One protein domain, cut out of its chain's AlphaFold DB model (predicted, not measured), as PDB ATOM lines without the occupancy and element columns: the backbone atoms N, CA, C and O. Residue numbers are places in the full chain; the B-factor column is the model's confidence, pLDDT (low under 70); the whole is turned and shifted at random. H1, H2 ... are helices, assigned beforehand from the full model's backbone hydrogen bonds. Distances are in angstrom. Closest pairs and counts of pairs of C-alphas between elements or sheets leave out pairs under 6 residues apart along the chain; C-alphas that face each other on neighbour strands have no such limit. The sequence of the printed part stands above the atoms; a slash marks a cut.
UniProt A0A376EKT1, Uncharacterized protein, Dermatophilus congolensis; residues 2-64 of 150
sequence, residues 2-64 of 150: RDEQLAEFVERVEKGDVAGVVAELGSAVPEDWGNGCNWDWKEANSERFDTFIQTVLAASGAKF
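AT A GLANCE: This is residues 2 to 64 of the 150 residues of an uncharacterized protein of Dermatophilus congolensis (UniProt A0A376EKT1). A helical hairpin of H1 and H2 packs on one side of the long helix H5, which crosses both of them. Between H2 and H5 the backbone makes a wide detour through the small helix H3, set apart from the other helices, and H4, near the beginnings of H1 and H5. The printed part has 63 residues with five named helices, H1 to H5 in order, and no named strand; its class is all helix. It is compact, with a radius of gyration of the C-alphas of 11.0 A and spans of 28 by 24 by 16 A.

HOW THE PARTS SIT: H1, residues 3 to 14, touches H2, residues 18 to 25, with residues 9 to 13 alone. They form a helical hairpin at a shallow tilt of 30 degrees, opposite ways; their closest C-alphas, of Phe 9 and Val 21, are 6.3 A apart. H3, residues 30 to 33, is apart from the other helices. H4, residues 39 to 44, is close to but not clearly touching H1, with the closest C-alphas, of Asp 3 and Trp 41, 6.2 A apart. H5, residues 46 to 60, touches H1's residues 10 to 13 alone at a steep tilt of 63 degrees, with the C-alphas of Val 10 and Phe 52 closest at 5.9 A. With its residues 55 to 60 alone H5 touches H2, about perpendicular at 89 degrees; the C-alphas of Val 22 and Val 56 are closest at 6.0 A. The helix packing is mostly crossed, but only just, with 1 of these 3 touching pairs at a shallow tilt. In H1, H2, H4 and H5 every O i to N i+4 pair is within hydrogen-bond range; H3 is too short for one.

IN THESE COORDINATES: H1 begins at C-alpha 3, (74.166, 126.041, 193.120), and is 16.3 A long. H2 measures 10.4 A, H3 5.6 A, H4 8.5 A and H5 20.9 A, ending at C-alpha 60, (93.053, 117.523, 201.833).

THE WHOLE: The C-alphas farthest apart, of Asp 40 and Ala 62, are 29.6 A apart. The printed part has no cut, and its four links between helices are tight. Mean pLDDT of the printed part is 89.8; residues 34 to 36 are under 70.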
ATOM      1  N   ARG A   2      76.367 129.581 195.839       86.25
ATOM      2  CA  ARG A   2      75.239 129.277 194.923       86.25
ATOM      3  C   ARG A   2      75.342 127.877 194.304       86.25
ATOM      4  O   ARG A   2      76.443 127.335 194.222       86.25
ATOM      5  N   ASP A   3      74.232 127.348 193.794       88.62
ATOM      6  CA  ASP A   3      74.166 126.041 193.120       88.62
ATOM      7  C   ASP A   3      75.178 125.902 191.983       88.62
ATOM      8  O   ASP A   3      75.881 124.897 191.916       88.62
ATOM      9  N   GLU A   4      75.321 126.915 191.120       89.38
ATOM     10  CA  GLU A   4      76.241 126.825 189.978       89.38
ATOM     11  C   GLU A   4      77.702 126.738 190.425       89.38
ATOM     12  O   GLU A   4      78.505 126.050 189.801       89.38
ATOM     13  N   GLN A   5      78.040 127.408 191.530       89.12
ATOM     14  CA  GLN A   5      79.386 127.373 192.096       89.12
ATOM     15  C   GLN A   5      79.679 126.009 192.729       89.12
ATOM     16  O   GLN A   5      80.768 125.471 192.549       89.12
ATOM     17  N   LEU A   6      78.704 125.421 193.434       91.12
ATOM     18  CA  LEU A   6      78.843 124.065 193.966       91.12
ATOM     19  C   LEU A   6      78.982 123.046 192.830       91.12
ATOM     20  O   LEU A   6      79.877 122.203 192.864       91.12
ATOM     21  N   ALA A   7      78.131 123.147 191.808       93.56
ATOM     22  CA  ALA A   7      78.184 122.282 190.640       93.56
ATOM     23  C   ALA A   7      79.544 122.371 189.933       93.56
ATOM     24  O   ALA A   7      80.103 121.341 189.564       93.56
ATOM     25  N   GLU A   8      80.113 123.573 189.807       94.69
ATOM     26  CA  GLU A   8      81.445 123.776 189.234       94.69
ATOM     27  C   GLU A   8      82.538 123.049 190.033       94.69
ATOM     28  O   GLU A   8      83.372 122.362 189.439       94.69
ATOM     29  N   PHE A   9      82.521 123.132 191.368       94.62
ATOM     30  CA  PHE A   9      83.462 122.383 192.210       94.62
ATOM     31  C   PHE A   9      83.334 120.871 192.015       94.62
ATOM     32  O   PHE A   9      84.345 120.183 191.844       94.62
ATOM     33  N   VAL A  10      82.103 120.358 192.002       96.44
ATOM     34  CA  VAL A  10      81.833 118.928 191.808       96.44
ATOM     35  C   VAL A  10      82.311 118.467 190.432       96.44
ATOM     36  O   VAL A  10      83.066 117.501 190.337       96.44
ATOM     37  N   GLU A  11      81.977 119.199 189.370       97.81
ATOM     38  CA  GLU A  11      82.419 118.876 188.013       97.81
ATOM     39  C   GLU A  11      83.941 118.909 187.853       97.81
ATOM     40  O   GLU A  11      84.508 118.110 187.106       97.81
ATOM     41  N   ARG A  12      84.626 119.844 188.513       98.19
ATOM     42  CA  ARG A  12      86.090 119.930 188.467       98.19
ATOM     43  C   ARG A  12      86.741 118.723 189.128       98.19
ATOM     44  O   ARG A  12      87.674 118.164 188.552       98.19
ATOM     45  N   VAL A  13      86.213 118.270 190.265       97.81
ATOM     46  CA  VAL A  13      86.640 117.014 190.900       97.81
ATOM     47  C   VAL A  13      86.393 115.820 189.974       97.81
ATOM     48  O   VAL A  13      87.308 115.028 189.762       97.81
ATOM     49  N   GLU A  14      85.216 115.727 189.348       97.69
ATOM     50  CA  GLU A  14      84.881 114.670 188.375       97.69
ATOM     51  C   GLU A  14      85.823 114.671 187.154       97.69
ATOM     52  O   GLU A  14      86.144 113.615 186.605       97.69
ATOM     53  N   LYS A  15      86.313 115.848 186.745       98.06
ATOM     54  CA  LYS A  15      87.302 116.033 185.665       98.06
ATOM     55  C   LYS A  15      88.755 115.822 186.123       98.06
ATOM     56  O   LYS A  15      89.661 115.887 185.292       98.06
ATOM     57  N   GLY A  16      88.989 115.556 187.410       97.25
ATOM     58  CA  GLY A  16      90.301 115.242 187.984       97.25
ATOM     59  C   GLY A  16      91.065 116.424 188.591       97.25
ATOM     60  O   GLY A  16      92.179 116.230 189.077       97.25
ATOM     61  N   ASP A  17      90.493 117.631 188.628       97.88
ATOM     62  CA  ASP A  17      91.098 118.816 189.260       97.88
ATOM     63  C   ASP A  17      90.880 118.828 190.784       97.88
ATOM     64  O   ASP A  17      90.344 119.763 191.373       97.88
ATOM     65  N   VAL A  18      91.283 117.751 191.456       97.56
ATOM     66  CA  VAL A  18      91.089 117.625 192.908       97.56
ATOM     67  C   VAL A  18      91.973 118.615 193.668       97.56
ATOM     68  O   VAL A  18      91.534 119.228 194.635       97.56
ATOM     69  N   ALA A  19      93.220 118.799 193.229       95.56
ATOM     70  CA  ALA A  19      94.176 119.663 193.917       95.56
ATOM     71  C   ALA A  19      93.802 121.151 193.827       95.56
ATOM     72  O   ALA A  19      93.923 121.857 194.828       95.56
ATOM     73  N   GLY A  20      93.335 121.617 192.660       95.88
ATOM     74  CA  GLY A  20      92.866 122.992 192.487       95.88
ATOM     75  C   GLY A  20      91.635 123.267 193.340       95.88
ATOM     76  O   GLY A  20      91.604 124.249 194.078       95.88
ATOM     77  N   VAL A  21      90.678 122.334 193.339       95.69
ATOM     78  CA  VAL A  21      89.491 122.424 194.194       95.69
ATOM     79  C   VAL A  21      89.874 122.454 195.673       95.69
ATOM     80  O   VAL A  21      89.457 123.364 196.375       95.69
ATOM     81  N   VAL A  22      90.724 121.542 196.155       95.12
ATOM     82  CA  VAL A  22      91.179 121.551 197.560       95.12
ATOM     83  C   VAL A  22      91.846 122.880 197.932       95.12
ATOM     84  O   VAL A  22      91.586 123.408 199.009       95.12
ATOM     85  N   ALA A  23      92.680 123.455 197.063       92.81
ATOM     86  CA  ALA A  23      93.307 124.745 197.341       92.81
ATOM     87  C   ALA A  23      92.275 125.877 197.491       92.81
ATOM     88  O   ALA A  23      92.367 126.678 198.420       92.81
ATOM     89  N   GLU A  24      91.271 125.914 196.614       92.06
ATOM     90  CA  GLU A  24      90.197 126.909 196.665       92.06
ATOM     91  C   GLU A  24      89.301 126.726 197.892       92.06
ATOM     92  O   GLU A  24      89.023 127.700 198.592       92.06
ATOM     93  N   LEU A  25      88.928 125.484 198.213       89.38
ATOM     94  CA  LEU A  25      88.155 125.147 199.410       89.38
ATOM     95  C   LEU A  25      88.849 125.614 200.688       89.38
ATOM     96  O   LEU A  25      88.209 126.217 201.542       89.38
ATOM     97  N   GLY A  26      90.163 125.401 200.795       84.81
ATOM     98  CA  GLY A  26      90.944 125.848 201.950       84.81
ATOM     99  C   GLY A  26      90.987 127.371 202.127       84.81
ATOM    100  O   GLY A  26      91.323 127.842 203.210       84.81
ATOM    101  N   SER A  27      90.644 128.135 201.086       82.94
ATOM    102  CA  SER A  27      90.551 129.600 201.120       82.94
ATOM    103  C   SER A  27      89.121 130.135 201.256       82.94
ATOM    104  O   SER A  27      88.941 131.337 201.459       82.94
ATOM    105  N   ALA A  28      88.111 129.269 201.131       75.50
ATOM    106  CA  ALA A  28      86.706 129.645 201.215       75.50
ATOM    107  C   ALA A  28      86.272 129.872 202.671       75.50
ATOM    108  O   ALA A  28      86.817 129.280 203.605       75.50
ATOM    109  N   VAL A  29      85.258 130.716 202.867       76.62
ATOM    110  CA  VAL A  29      84.670 130.926 204.192       76.62
ATOM    111  C   VAL A  29      83.814 129.697 204.541       76.62
ATOM    112  O   VAL A  29      83.012 129.290 203.702       76.62
ATOM    113  N   PRO A  30      83.937 129.080 205.733       72.25
ATOM    114  CA  PRO A  30      83.179 127.870 206.077       72.25
ATOM    115  C   PRO A  30      81.661 128.020 205.897       72.25
ATOM    116  O   PRO A  30      81.009 127.110 205.392       72.25
ATOM    117  N   GLU A  31      81.109 129.200 206.205       72.19
ATOM    118  CA  GLU A  31      79.679 129.488 206.034       72.19
ATOM    119  C   GLU A  31      79.197 129.348 204.581       72.19
ATOM    120  O   GLU A  31      78.017 129.081 204.349       72.19
ATOM    121  N   ASP A  32      80.087 129.468 203.587       72.81
ATOM    122  CA  ASP A  32      79.725 129.253 202.186       72.81
ATOM    123  C   ASP A  32      79.299 127.810 201.895       72.81
ATOM    124  O   ASP A  32      78.574 127.588 200.920       72.81
ATOM    125  N   TRP A  33      79.721 126.862 202.734       76.25
ATOM    126  CA  TRP A  33      79.467 125.427 202.611       76.25
ATOM    127  C   TRP A  33      78.334 124.924 203.495       76.25
ATOM    128  O   TRP A  33      77.875 123.793 203.291       76.25
ATOM    129  N   GLY A  34      77.873 125.753 204.430       67.88
ATOM    130  CA  GLY A  34      76.879 125.370 205.415       67.88
ATOM    131  C   GLY A  34      75.474 125.146 204.865       67.88
ATOM    132  O   GLY A  34      75.190 125.221 203.663       67.88
ATOM    133  N   ASN A  35      74.575 124.802 205.781       63.28
ATOM    134  CA  ASN A  35      73.199 124.431 205.473       63.28
ATOM    135  C   ASN A  35      72.382 125.656 205.038       63.28
ATOM    136  O   ASN A  35      72.130 126.549 205.844       63.28
ATOM    137  N   GLY A  36      71.924 125.686 203.781       62.38
ATOM    138  CA  GLY A  36      70.766 126.515 203.420       62.38
ATOM    139  C   GLY A  36      70.744 127.137 202.027       62.38
ATOM    140  O   GLY A  36      69.662 127.464 201.555       62.38
ATOM    141  N   CYS A  37      71.877 127.307 201.338       71.81
ATOM    142  CA  CYS A  37      71.866 128.022 200.049       71.81
ATOM    143  C   CYS A  37      71.653 127.123 198.821       71.81
ATOM    144  O   CYS A  37      71.291 127.639 197.772       71.81
ATOM    145  N   ASN A  38      71.915 125.818 198.948       85.69
ATOM    146  CA  ASN A  38      72.025 124.869 197.833       85.69
ATOM    147  C   ASN A  38      71.494 123.463 198.174       85.69
ATOM    148  O   ASN A  38      72.014 122.453 197.695       85.69
ATOM    149  N   TRP A  39      70.487 123.390 199.052       88.00
ATOM    150  CA  TRP A  39      69.895 122.120 199.488       88.00
ATOM    151  C   TRP A  39      69.267 121.346 198.335       88.00
ATOM    152  O   TRP A  39      69.651 120.200 198.125       88.00
ATOM    153  N   ASP A  40      68.414 121.989 197.539       88.75
ATOM    154  CA  ASP A  40      67.737 121.346 196.407       88.75
ATOM    155  C   ASP A  40      68.740 120.703 195.437       88.75
ATOM    156  O   ASP A  40      68.551 119.574 194.979       88.75
ATOM    157  N   TRP A  41      69.855 121.392 195.156       92.25
ATOM    158  CA  TRP A  41      70.908 120.845 194.307       92.25
ATOM    159  C   TRP A  41      71.581 119.628 194.944       92.25
ATOM    160  O   TRP A  41      71.768 118.614 194.269       92.25
ATOM    161  N   LYS A  42      71.943 119.715 196.230       92.44
ATOM    162  CA  LYS A  42      72.607 118.625 196.959       92.44
ATOM    163  C   LYS A  42      71.700 117.399 197.091       92.44
ATOM    164  O   LYS A  42      72.186 116.293 196.888       92.44
ATOM    165  N   GLU A  43      70.407 117.577 197.362       90.56
ATOM    166  CA  GLU A  43      69.426 116.483 197.409       90.56
ATOM    167  C   GLU A  43      69.281 115.816 196.036       90.56
ATOM    168  O   GLU A  43      69.417 114.597 195.913       90.56
ATOM    169  N   ALA A  44      69.098 116.615 194.978       93.31
ATOM    170  CA  ALA A  44      68.962 116.109 193.613       93.31
ATOM    171  C   ALA A  44      70.237 115.433 193.070       93.31
ATOM    172  O   ALA A  44      70.161 114.648 192.125       93.31
ATOM    173  N   ASN A  45      71.407 115.728 193.648       94.81
ATOM    174  CA  ASN A  45      72.712 115.215 193.224       94.81
ATOM    175  C   ASN A  45      73.444 114.482 194.362       94.81
ATOM    176  O   ASN A  45      74.677 114.493 194.403       94.81
ATOM    177  N   SER A  46      72.711 113.851 195.283       93.94
ATOM    178  CA  SER A  46      73.269 113.341 196.544       93.94
ATOM    179  C   SER A  46      74.451 112.380 196.361       93.94
ATOM    180  O   SER A  46      75.440 112.492 197.078       93.94
ATOM    181  N   GLU A  47      74.419 111.483 195.372       95.00
ATOM    182  CA  GLU A  47      75.533 110.562 195.074       95.00
ATOM    183  C   GLU A  47      76.794 111.291 194.579       95.00
ATOM    184  O   GLU A  47      77.918 110.977 194.984       95.00
ATOM    185  N   ARG A  48      76.615 112.301 193.719       96.44
ATOM    186  CA  ARG A  48      77.718 113.135 193.215       96.44
ATOM    187  C   ARG A  48      78.308 113.969 194.343       96.44
ATOM    188  O   ARG A  48      79.526 114.098 194.448       96.44
ATOM    189  N   PHE A  49      77.449 114.510 195.203       94.75
ATOM    190  CA  PHE A  49      77.868 115.323 196.336       94.75
ATOM    191  C   PHE A  49      78.582 114.498 197.419       94.75
ATOM    192  O   PHE A  49      79.624 114.922 197.912       94.75
ATOM    193  N   ASP A  50      78.095 113.291 197.723       95.44
ATOM    194  CA  ASP A  50      78.772 112.323 198.599       95.44
ATOM    195  C   ASP A  50      80.178 111.997 198.068       95.44
ATOM    196  O   ASP A  50      81.179 112.148 198.773       95.44
ATOM    197  N   THR A  51      80.277 111.655 196.778       96.50
ATOM    198  CA  THR A  51      81.560 111.374 196.112       96.50
ATOM    199  C   THR A  51      82.507 112.572 196.176       96.50
ATOM    200  O   THR A  51      83.705 112.415 196.434       96.50
ATOM    201  N   PHE A  52      81.980 113.780 195.969       96.44
ATOM    202  CA  PHE A  52      82.739 115.018 196.082       96.44
ATOM    203  C   PHE A  52      83.328 115.198 197.484       96.44
ATOM    204  O   PHE A  52      84.545 115.352 197.593       96.44
ATOM    205  N   ILE A  53      82.509 115.116 198.545       95.38
ATOM    206  CA  ILE A  53      82.972 115.284 199.934       95.38
ATOM    207  C   ILE A  53      84.067 114.262 200.260       95.38
ATOM    208  O   ILE A  53      85.140 114.638 200.740       95.38
ATOM    209  N   GLN A  54      83.832 112.986 199.940       95.12
ATOM    210  CA  GLN A  54      84.811 111.921 200.167       95.12
ATOM    211  C   GLN A  54      86.140 112.202 199.452       95.12
ATOM    212  O   GLN A  54      87.211 112.028 200.038       95.12
ATOM    213  N   THR A  55      86.083 112.683 198.207       96.88
ATOM    214  CA  THR A  55      87.271 112.953 197.389       96.88
ATOM    215  C   THR A  55      88.081 114.129 197.925       96.88
ATOM    216  O   THR A  55      89.297 114.013 198.102       96.88
ATOM    217  N   VAL A  56      87.431 115.262 198.213       95.81
ATOM    218  CA  VAL A  56      88.143 116.464 198.672       95.81
ATOM    219  C   VAL A  56      88.710 116.280 200.075       95.81
ATOM    220  O   VAL A  56      89.842 116.689 200.323       95.81
ATOM    221  N   LEU A  57      87.991 115.597 200.975       94.62
ATOM    222  CA  LEU A  57      88.495 115.312 202.317       94.62
ATOM    223  C   LEU A  57      89.692 114.363 202.277       94.62
ATOM    224  O   LEU A  57      90.716 114.665 202.892       94.62
ATOM    225  N   ALA A  58      89.614 113.279 201.499       93.69
ATOM    226  CA  ALA A  58      90.731 112.353 201.334       93.69
ATOM    227  C   ALA A  58      91.985 113.045 200.769       93.69
ATOM    228  O   ALA A  58      93.094 112.775 201.225       93.69
ATOM    229  N   ALA A  59      91.818 113.962 199.812       94.94
ATOM    230  CA  ALA A  59      92.928 114.699 199.208       94.94
ATOM    231  C   ALA A  59      93.479 115.831 200.094       94.94
ATOM    232  O   ALA A  59      94.660 116.173 199.999       94.94
ATOM    233  N   SER A  60      92.645 116.423 200.952       92.94
ATOM    234  CA  SER A  60      93.053 117.523 201.833       92.94
ATOM    235  C   SER A  60      93.967 117.073 202.976       92.94
ATOM    236  O   SER A  60      94.813 117.850 203.424       92.94
ATOM    237  N   GLY A  61      93.827 115.825 203.442       88.75
ATOM    238  CA  GLY A  61      94.493 115.355 204.654       88.75
ATOM    239  C   GLY A  61      94.116 116.228 205.853       88.75
ATOM    240  O   GLY A  61      92.945 116.361 206.188       88.75
ATOM    241  N   ALA A  62      95.112 116.848 206.484       89.38
ATOM    242  CA  ALA A  62      94.941 117.737 207.633       89.38
ATOM    243  C   ALA A  62      94.877 119.237 207.272       89.38
ATOM    244  O   ALA A  62      94.790 120.080 208.165       89.38
ATOM    245  N   LYS A  63      94.896 119.584 205.976       91.25
ATOM    246  CA  LYS A  63      95.032 120.977 205.512       91.25
ATOM    247  C   LYS A  63      93.782 121.827 205.708       91.25
ATOM    248  O   LYS A  63      93.895 123.047 205.771       91.25
ATOM    249  N   PHE A  64      92.599 121.214 205.745       92.50
ATOM    250  CA  PHE A  64      91.370 121.973 205.940       92.50
ATOM    251  C   PHE A  64      91.200 122.430 207.389       92.50
ATOM    252  O   PHE A  64      91.507 121.665 208.316       92.50
TER     253      PHE A  64